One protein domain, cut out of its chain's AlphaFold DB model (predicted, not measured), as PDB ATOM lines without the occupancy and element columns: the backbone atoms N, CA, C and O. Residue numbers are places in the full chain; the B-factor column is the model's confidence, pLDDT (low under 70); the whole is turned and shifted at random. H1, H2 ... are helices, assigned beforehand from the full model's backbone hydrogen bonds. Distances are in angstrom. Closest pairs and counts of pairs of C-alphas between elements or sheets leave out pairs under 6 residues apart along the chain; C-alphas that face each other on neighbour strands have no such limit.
ATOM      1  N   TYR A  49     124.360 189.201 174.411       66.94
ATOM      2  CA  TYR A  49     122.975 189.398 173.959       66.94
ATOM      3  C   TYR A  49     122.341 190.650 174.562       66.94
ATOM      4  O   TYR A  49     121.725 191.417 173.813       66.94
ATOM      5  N   PRO A  50     122.539 190.954 175.861       65.88
ATOM      6  CA  PRO A  50     122.119 192.226 176.431       65.88
ATOM      7  C   PRO A  50     122.626 193.435 175.638       65.88
ATOM      8  O   PRO A  50     121.887 194.406 175.446       65.88
ATOM      9  N   MET A  51     123.883 193.377 175.187       63.00
ATOM     10  CA  MET A  51     124.517 194.434 174.406       63.00
ATOM     11  C   MET A  51     123.892 194.512 173.011       63.00
ATOM     12  O   MET A  51     123.429 195.583 172.620       63.00
ATOM     13  N   ALA A  52     123.787 193.384 172.305       71.25
ATOM     14  CA  ALA A  52     123.190 193.316 170.973       71.25
ATOM     15  C   ALA A  52     121.750 193.862 170.952       71.25
ATOM     16  O   ALA A  52     121.401 194.662 170.081       71.25
ATOM     17  N   VAL A  53     120.932 193.525 171.956       73.75
ATOM     18  CA  VAL A  53     119.559 194.042 172.093       73.75
ATOM     19  C   VAL A  53     119.541 195.559 172.302       73.75
ATOM     20  O   VAL A  53     118.715 196.254 171.713       73.75
ATOM     21  N   LYS A  54     120.445 196.113 173.118       67.25
ATOM     22  CA  LYS A  54     120.529 197.572 173.317       67.25
ATOM     23  C   LYS A  54     121.006 198.301 172.065       67.25
ATOM     24  O   LYS A  54     120.496 199.389 171.773       67.25
ATOM     25  N   CYS A  55     121.959 197.722 171.336       72.19
ATOM     26  CA  CYS A  55     122.392 198.223 170.036       72.19
ATOM     27  C   CYS A  55     121.210 198.251 169.062       72.19
ATOM     28  O   CYS A  55     120.964 199.295 168.463       72.19
ATOM     29  N   LEU A  56     120.422 197.172 168.999       81.25
ATOM     30  CA  LEU A  56     119.215 197.099 168.176       81.25
ATOM     31  C   LEU A  56     118.197 198.179 168.563       81.25
ATOM     32  O   LEU A  56     117.803 198.964 167.713       81.25
ATOM     33  N   GLN A  57     117.839 198.306 169.842       78.31
ATOM     34  CA  GLN A  57     116.883 199.326 170.304       78.31
ATOM     35  C   GLN A  57     117.356 200.759 170.035       78.31
ATOM     36  O   GLN A  57     116.554 201.675 169.840       78.31
ATOM     37  N   SER A  58     118.666 200.990 170.110       74.44
ATOM     38  CA  SER A  58     119.255 202.297 169.807       74.44
ATOM     39  C   SER A  58     119.241 202.565 168.309       74.44
ATOM     40  O   SER A  58     118.916 203.678 167.902       74.44
ATOM     41  N   LEU A  59     119.524 201.545 167.500       82.81
ATOM     42  CA  LEU A  59     119.400 201.607 166.054       82.81
ATOM     43  C   LEU A  59     117.945 201.872 165.650       82.81
ATOM     44  O   LEU A  59     117.705 202.832 164.937       82.81
ATOM     45  N   GLU A  60     116.966 201.128 166.170       86.31
ATOM     46  CA  GLU A  60     115.534 201.333 165.900       86.31
ATOM     47  C   GLU A  60     115.085 202.767 166.201       86.31
ATOM     48  O   GLU A  60     114.426 203.397 165.375       86.31
ATOM     49  N   ARG A  61     115.508 203.320 167.347       84.25
ATOM     50  CA  ARG A  61     115.259 204.729 167.683       84.25
ATOM     51  C   ARG A  61     115.905 205.685 166.685       84.25
ATOM     52  O   ARG A  61     115.285 206.682 166.336       84.25
ATOM     53  N   LYS A  62     117.124 205.419 166.213       80.19
ATOM     54  CA  LYS A  62     117.765 206.259 165.187       80.19
ATOM     55  C   LYS A  62     117.012 206.173 163.861       80.19
ATOM     56  O   LYS A  62     116.648 207.205 163.313       80.19
ATOM     57  N   LEU A  63     116.682 204.967 163.405       90.50
ATOM     58  CA  LEU A  63     115.935 204.744 162.163       90.50
ATOM     59  C   LEU A  63     114.521 205.351 162.203       90.50
ATOM     60  O   LEU A  63     113.973 205.673 161.152       90.50
ATOM     61  N   SER A  64     113.915 205.515 163.386       90.31
ATOM     62  CA  SER A  64     112.612 206.182 163.507       90.31
ATOM     63  C   SER A  64     112.692 207.706 163.380       90.31
ATOM     64  O   SER A  64     111.695 208.325 163.022       90.31
ATOM     65  N   HIS A  65     113.843 208.309 163.694       87.00
ATOM     66  CA  HIS A  65     114.044 209.763 163.657       87.00
ATOM     67  C   HIS A  65     114.797 210.233 162.406       87.00
ATOM     68  O   HIS A  65     114.674 211.396 162.037       87.00
ATOM     69  N   ASP A  66     115.539 209.341 161.749       91.75
ATOM     70  CA  ASP A  66     116.328 209.619 160.551       91.75
ATOM     71  C   ASP A  66     115.865 208.725 159.378       91.75
ATOM     72  O   ASP A  66     116.260 207.556 159.271       91.75
ATOM     73  N   PRO A  67     114.989 209.250 158.497       93.62
ATOM     74  CA  PRO A  67     114.465 208.507 157.354       93.62
ATOM     75  C   PRO A  67     115.530 208.136 156.316       93.62
ATOM     76  O   PRO A  67     115.376 207.110 155.651       93.62
ATOM     77  N   GLU A  68     116.579 208.950 156.175       92.94
ATOM     78  CA  GLU A  68     117.661 208.730 155.213       92.94
ATOM     79  C   GLU A  68     118.550 207.578 155.686       92.94
ATOM     80  O   GLU A  68     118.764 206.609 154.951       92.94
ATOM     81  N   LEU A  69     118.955 207.598 156.962       88.38
ATOM     82  CA  LEU A  69     119.660 206.478 157.585       88.38
ATOM     83  C   LEU A  69     118.849 205.182 157.481       88.38
ATOM     84  O   LEU A  69     119.402 204.124 157.173       88.38
ATOM     85  N   ARG A  70     117.528 205.253 157.690       91.81
ATOM     86  CA  ARG A  70     116.634 204.098 157.541       91.81
ATOM     87  C   ARG A  70     116.677 203.503 156.139       91.81
ATOM     88  O   ARG A  70     116.739 202.281 156.005       91.81
ATOM     89  N   GLN A  71     116.652 204.347 155.112       93.81
ATOM     90  CA  GLN A  71     116.726 203.897 153.727       93.81
ATOM     91  C   GLN A  71     118.086 203.257 153.415       93.81
ATOM     92  O   GLN A  71     118.120 202.173 152.832       93.81
ATOM     93  N   ASN A  72     119.183 203.860 153.877       93.38
ATOM     94  CA  ASN A  72     120.537 203.338 153.672       93.38
ATOM     95  C   ASN A  72     120.732 201.965 154.330       93.38
ATOM     96  O   ASN A  72     121.224 201.033 153.693       93.38
ATOM     97  N   VAL A  73     120.288 201.808 155.582       89.56
ATOM     98  CA  VAL A  73     120.353 200.520 156.292       89.56
ATOM     99  C   VAL A  73     119.533 199.457 155.562       89.56
ATOM    100  O   VAL A  73     120.024 198.347 155.355       89.56
ATOM    101  N   HIS A  74     118.317 199.786 155.117       93.31
ATOM    102  CA  HIS A  74     117.493 198.852 154.350       93.31
ATOM    103  C   HIS A  74     118.184 198.424 153.049       93.31
ATOM    104  O   HIS A  74     118.202 197.239 152.717       93.31
ATOM    105  N   GLN A  75     118.747 199.371 152.297       94.44
ATOM    106  CA  GLN A  75     119.414 199.075 151.031       94.44
ATOM    107  C   GLN A  75     120.645 198.185 151.238       94.44
ATOM    108  O   GLN A  75     120.836 197.230 150.488       94.44
ATOM    109  N   GLN A  76     121.436 198.442 152.282       93.25
ATOM    110  CA  GLN A  76     122.622 197.647 152.590       93.25
ATOM    111  C   GLN A  76     122.270 196.208 152.985       93.25
ATOM    112  O   GLN A  76     122.919 195.266 152.528       93.25
ATOM    113  N   VAL A  77     121.231 196.030 153.809       93.62
ATOM    114  CA  VAL A  77     120.736 194.695 154.180       93.62
ATOM    115  C   VAL A  77     120.254 193.953 152.938       93.62
ATOM    116  O   VAL A  77     120.642 192.805 152.738       93.62
ATOM    117  N   GLN A  78     119.478 194.610 152.074       95.44
ATOM    118  CA  GLN A  78     118.997 193.996 150.837       95.44
ATOM    119  C   GLN A  78     120.154 193.582 149.924       95.44
ATOM    120  O   GLN A  78     120.167 192.462 149.432       95.44
ATOM    121  N   GLN A  79     121.169 194.433 149.775       95.25
ATOM    122  CA  GLN A  79     122.358 194.106 148.995       95.25
ATOM    123  C   GLN A  79     123.057 192.840 149.516       95.25
ATOM    124  O   GLN A  79     123.490 192.010 148.721       95.25
ATOM    125  N   TYR A  80     123.162 192.660 150.835       92.25
ATOM    126  CA  TYR A  80     123.762 191.450 151.410       92.25
ATOM    127  C   TYR A  80     122.923 190.196 151.162       92.25
ATOM    128  O   TYR A  80     123.497 189.130 150.932       92.25
ATOM    129  N   LEU A  81     121.595 190.327 151.176       94.56
ATOM    130  CA  LEU A  81     120.685 189.244 150.802       94.56
ATOM    131  C   LEU A  81     120.850 188.883 149.318       94.56
ATOM    132  O   LEU A  81     121.020 187.714 148.985       94.56
ATOM    133  N   ASP A  82     120.878 189.884 148.438       94.56
ATOM    134  CA  ASP A  82     120.968 189.695 146.986       94.56
ATOM    135  C   ASP A  82     122.320 189.097 146.562       94.56
ATOM    136  O   ASP A  82     122.387 188.270 145.653       94.56
ATOM    137  N   MET A  83     123.407 189.481 147.241       94.50
ATOM    138  CA  MET A  83     124.747 188.917 147.027       94.50
ATOM    139  C   MET A  83     124.919 187.516 147.635       94.50
ATOM    140  O   MET A  83     125.955 186.889 147.420       94.50
ATOM    141  N   GLY A  84     123.944 187.028 148.408       89.94
ATOM    142  CA  GLY A  84     124.027 185.744 149.106       89.94
ATOM    143  C   GLY A  84     125.030 185.732 150.265       89.94
ATOM    144  O   GLY A  84     125.462 184.664 150.688       89.94
ATOM    145  N   PHE A  85     125.420 186.903 150.777       85.56
ATOM    146  CA  PHE A  85     126.275 187.016 151.964       85.56
ATOM    147  C   PHE A  85     125.495 186.860 153.268       85.56
ATOM    148  O   PHE A  85     126.083 186.551 154.303       85.56
ATOM    149  N   ALA A  86     124.184 187.087 153.222       86.88
ATOM    150  CA  ALA A  86     123.284 186.887 154.342       86.88
ATOM    151  C   ALA A  86     121.989 186.222 153.870       86.88
ATOM    152  O   ALA A  86     121.529 186.439 152.752       86.88
ATOM    153  N   HIS A  87     121.356 185.469 154.759       87.88
ATOM    154  CA  HIS A  87     119.996 184.971 154.600       87.88
ATOM    155  C   HIS A  87     119.321 184.919 155.966       87.88
ATOM    156  O   HIS A  87     119.966 185.011 157.014       87.88
ATOM    157  N   LYS A  88     117.993 184.803 155.970       84.38
ATOM    158  CA  LYS A  88     117.258 184.597 157.216       84.38
ATOM    159  C   LYS A  88     117.599 183.210 157.756       84.38
ATOM    160  O   LYS A  88     117.329 182.225 157.073       84.38
ATOM    161  N   ALA A  89     118.139 183.158 158.972       79.75
ATOM    162  CA  ALA A  89     118.499 181.907 159.625       79.75
ATOM    163  C   ALA A  89     117.308 180.937 159.662       79.75
ATOM    164  O   ALA A  89     116.183 181.311 160.014       79.75
ATOM    165  N   THR A  90     117.570 179.695 159.273       82.75
ATOM    166  CA  THR A  90     116.608 178.595 159.294       82.75
ATOM    167  C   THR A  90     116.565 177.939 160.674       82.75
ATOM    168  O   THR A  90     117.516 177.999 161.448       82.75
ATOM    169  N   GLU A  91     115.468 177.251 160.995       73.56
ATOM    170  CA  GLU A  91     115.339 176.540 162.277       73.56
ATOM    171  C   GLU A  91     116.387 175.431 162.459       73.56
ATOM    172  O   GLU A  91     116.757 175.118 163.589       73.56
ATOM    173  N   GLN A  92     116.892 174.856 161.361       69.06
ATOM    174  CA  GLN A  92     117.966 173.860 161.390       69.06
ATOM    175  C   GLN A  92     119.323 174.491 161.721       69.06
ATOM    176  O   GLN A  92     120.069 173.924 162.516       69.06
ATOM    177  N   GLU A  93     119.620 175.679 161.185       69.69
ATOM    178  CA  GLU A  93     120.840 176.437 161.510       69.69
ATOM    179  C   GLU A  93     120.856 176.941 162.958       69.69
ATOM    180  O   GLU A  93     121.923 177.176 163.516       69.69
ATOM    181  N   ILE A  94     119.683 177.093 163.573       68.19
ATOM    182  CA  ILE A  94     119.543 177.504 164.973       68.19
ATOM    183  C   ILE A  94     119.621 176.275 165.895       68.19
ATOM    184  O   ILE A  94     120.451 176.210 166.791       68.19
ATOM    185  N   ASN A  95     118.810 175.240 165.669       68.25
ATOM    186  CA  ASN A  95     118.687 174.138 166.635       68.25
ATOM    187  C   ASN A  95     119.682 172.981 166.430       68.25
ATOM    188  O   ASN A  95     119.830 172.147 167.318       68.25
ATOM    189  N   GLY A  96     120.337 172.898 165.268       62.75
ATOM    190  CA  GLY A  96     121.239 171.801 164.893       62.75
ATOM    191  C   GLY A  96     122.689 172.230 164.683       62.75
ATOM    192  O   GLY A  96     123.413 171.566 163.945       62.75
ATOM    193  N   CYS A  97     123.109 173.364 165.251       61.16
ATOM    194  CA  CYS A  97     124.404 173.934 164.908       61.16
ATOM    195  C   CYS A  97     125.565 173.345 165.716       61.16
ATOM    196  O   CYS A  97     125.660 173.537 166.927       61.16
ATOM    197  N   GLU A  98     126.490 172.690 165.017       61.31
ATOM    198  CA  GLU A  98     127.735 172.134 165.574       61.31
ATOM    199  C   GLU A  98     128.936 173.089 165.424       61.31
ATOM    200  O   GLU A  98     130.061 172.772 165.816       61.31
ATOM    201  N   ALA A  99     128.725 174.268 164.831       59.19
ATOM    202  CA  ALA A  99     129.786 175.230 164.572       59.19
ATOM    203  C   ALA A  99     130.181 176.019 165.834       59.19
ATOM    204  O   ALA A  99     129.369 176.330 166.706       59.19
ATOM    205  N   ARG A 100     131.464 176.398 165.919       56.34
ATOM    206  CA  ARG A 100     131.987 177.238 167.007       56.34
ATOM    207  C   ARG A 100     131.629 178.704 166.745       56.34
ATOM    208  O   ARG A 100     132.394 179.429 166.113       56.34
ATOM    209  N   HIS A 101     130.473 179.138 167.228       61.50
ATOM    210  CA  HIS A 101     130.029 180.536 167.208       61.50
ATOM    211  C   HIS A 101     129.353 180.908 168.533       61.50
ATOM    212  O   HIS A 101     129.202 180.086 169.435       61.50
ATOM    213  N   ASN A 102     128.916 182.159 168.646       56.56
ATOM    214  CA  ASN A 102     128.294 182.677 169.854       56.56
ATOM    215  C   ASN A 102     126.982 181.928 170.192       56.56
ATOM    216  O   ASN A 102     126.106 181.792 169.336       56.56
ATOM    217  N   ALA A 103     126.846 181.461 171.441       56.06
ATOM    218  CA  ALA A 103     125.686 180.712 171.940       56.06
ATOM    219  C   ALA A 103     124.376 181.522 171.933       56.06
ATOM    220  O   ALA A 103     123.288 180.965 172.054       56.06
ATOM    221  N   LEU A 104     124.462 182.839 171.752       55.94
ATOM    222  CA  LEU A 104     123.317 183.747 171.726       55.94
ATOM    223  C   LEU A 104     122.509 183.707 170.438       55.94
ATOM    224  O   LEU A 104     121.403 184.236 170.401       55.94
ATOM    225  N   LEU A 105     123.025 183.028 169.414       55.22
ATOM    226  CA  LEU A 105     122.215 182.604 168.275       55.22
ATOM    227  C   LEU A 105     121.121 181.602 168.694       55.22
ATOM    228  O   LEU A 105     120.158 181.423 167.952       55.22
ATOM    229  N   HIS A 106     121.241 181.012 169.893       61.19
ATOM    230  CA  HIS A 106     120.445 179.872 170.357       61.19
ATOM    231  C   HIS A 106     119.686 180.121 171.671       61.19
ATOM    232  O   HIS A 106     118.981 179.234 172.150       61.19
ATOM    233  N   LEU A 107     119.821 181.303 172.286       54.66
ATOM    234  CA  LEU A 107     119.249 181.598 173.607       54.66
ATOM    235  C   LEU A 107     117.868 182.278 173.524       54.66
ATOM    236  O   LEU A 107     117.698 183.243 172.775       54.66
ATOM    237  N   PRO A 108     116.881 181.854 174.343       48.69
ATOM    238  CA  PRO A 108     115.643 182.597 174.520       48.69
ATOM    239  C   PRO A 108     115.883 183.878 175.327       48.69
ATOM    240  O   PRO A 108     116.608 183.910 176.320       48.69
ATOM    241  N   SER A 109     115.211 184.937 174.892       46.16
ATOM    242  CA  SER A 109     115.306 186.307 175.388       46.16
ATOM    243  C   SER A 109     114.977 186.451 176.883       46.16
ATOM    244  O   SER A 109     113.800 186.501 177.227       46.16
ATOM    245  N   ALA A 110     115.982 186.566 177.761       47.25
ATOM    246  CA  ALA A 110     115.966 187.438 178.950       47.25
ATOM    247  C   ALA A 110     117.170 187.193 179.874       47.25
ATOM    248  O   ALA A 110     117.175 186.230 180.629       47.25
ATOM    249  N   THR A 111     118.122 188.128 179.903       39.75
ATOM    250  CA  THR A 111     118.716 188.759 181.106       39.75
ATOM    251  C   THR A 111     119.501 189.987 180.616       39.75
ATOM    252  O   THR A 111     119.858 190.049 179.446       39.75
ATOM    253  N   ARG A 112     119.658 191.044 181.425       40.47
ATOM    254  CA  ARG A 112     120.302 192.310 181.020       40.47
ATOM    255  C   ARG A 112     121.521 192.606 181.907       40.47
ATOM    256  O   ARG A 112     121.323 193.013 183.045       40.47
ATOM    257  N   CYS A 113     122.733 192.510 181.354       40.44
ATOM    258  CA  CYS A 113     123.992 193.004 181.937       40.44
ATOM    259  C   CYS A 113     124.601 194.116 181.061       40.44
ATOM    260  O   CYS A 113     124.177 194.320 179.920       40.44
TER     261      CYS A 113
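AT A GLANCE: This is residues 49 to 113 of the 264 residues of an uncharacterized protein of Anopheles quadriannulatus (UniProt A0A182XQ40). Two long helices, H1 and H2, meet at their ends as a V, and the loops with short H3 lead round its open side back towards the start of H1, a loose, flat ring with an empty middle. The printed part has 65 residues with three named helices, H1, H2, H3 in chain order, and no named strand; the class is all helix. It is loose, with a radius of gyration of the C-alphas of 14.6 A, and spans 39 by 34 by 17 A.

HOW THE PARTS SIT: Start at H1, residues 49 to 65; it touches H2, residues 67 to 82, only at the corner by their tight link, the closest C-alphas being those of Leu 63 and Arg 70, 4.7 A apart. They run opposite ways at a steep tilt of 55 degrees. H3, residues 91 to 95, is apart from both. In H1, H2 and H3 every O i to N i+4 pair is within hydrogen-bond range.

IN THESE COORDINATES: Find C-alpha 49 at (122.975, 189.398, 173.959); H1 runs 24.5 A from there. H2 runs 22.4 A to C-alpha 82 at (120.968, 189.695, 146.986), and H3 6.0 A.

THE WHOLE: The C-alphas of His 65 and Glu 98 are farthest apart, 40.1 A. The printed part has no cut. Look for pLDDT under 70 at residues 49 to 51, 54 and 92 to 113.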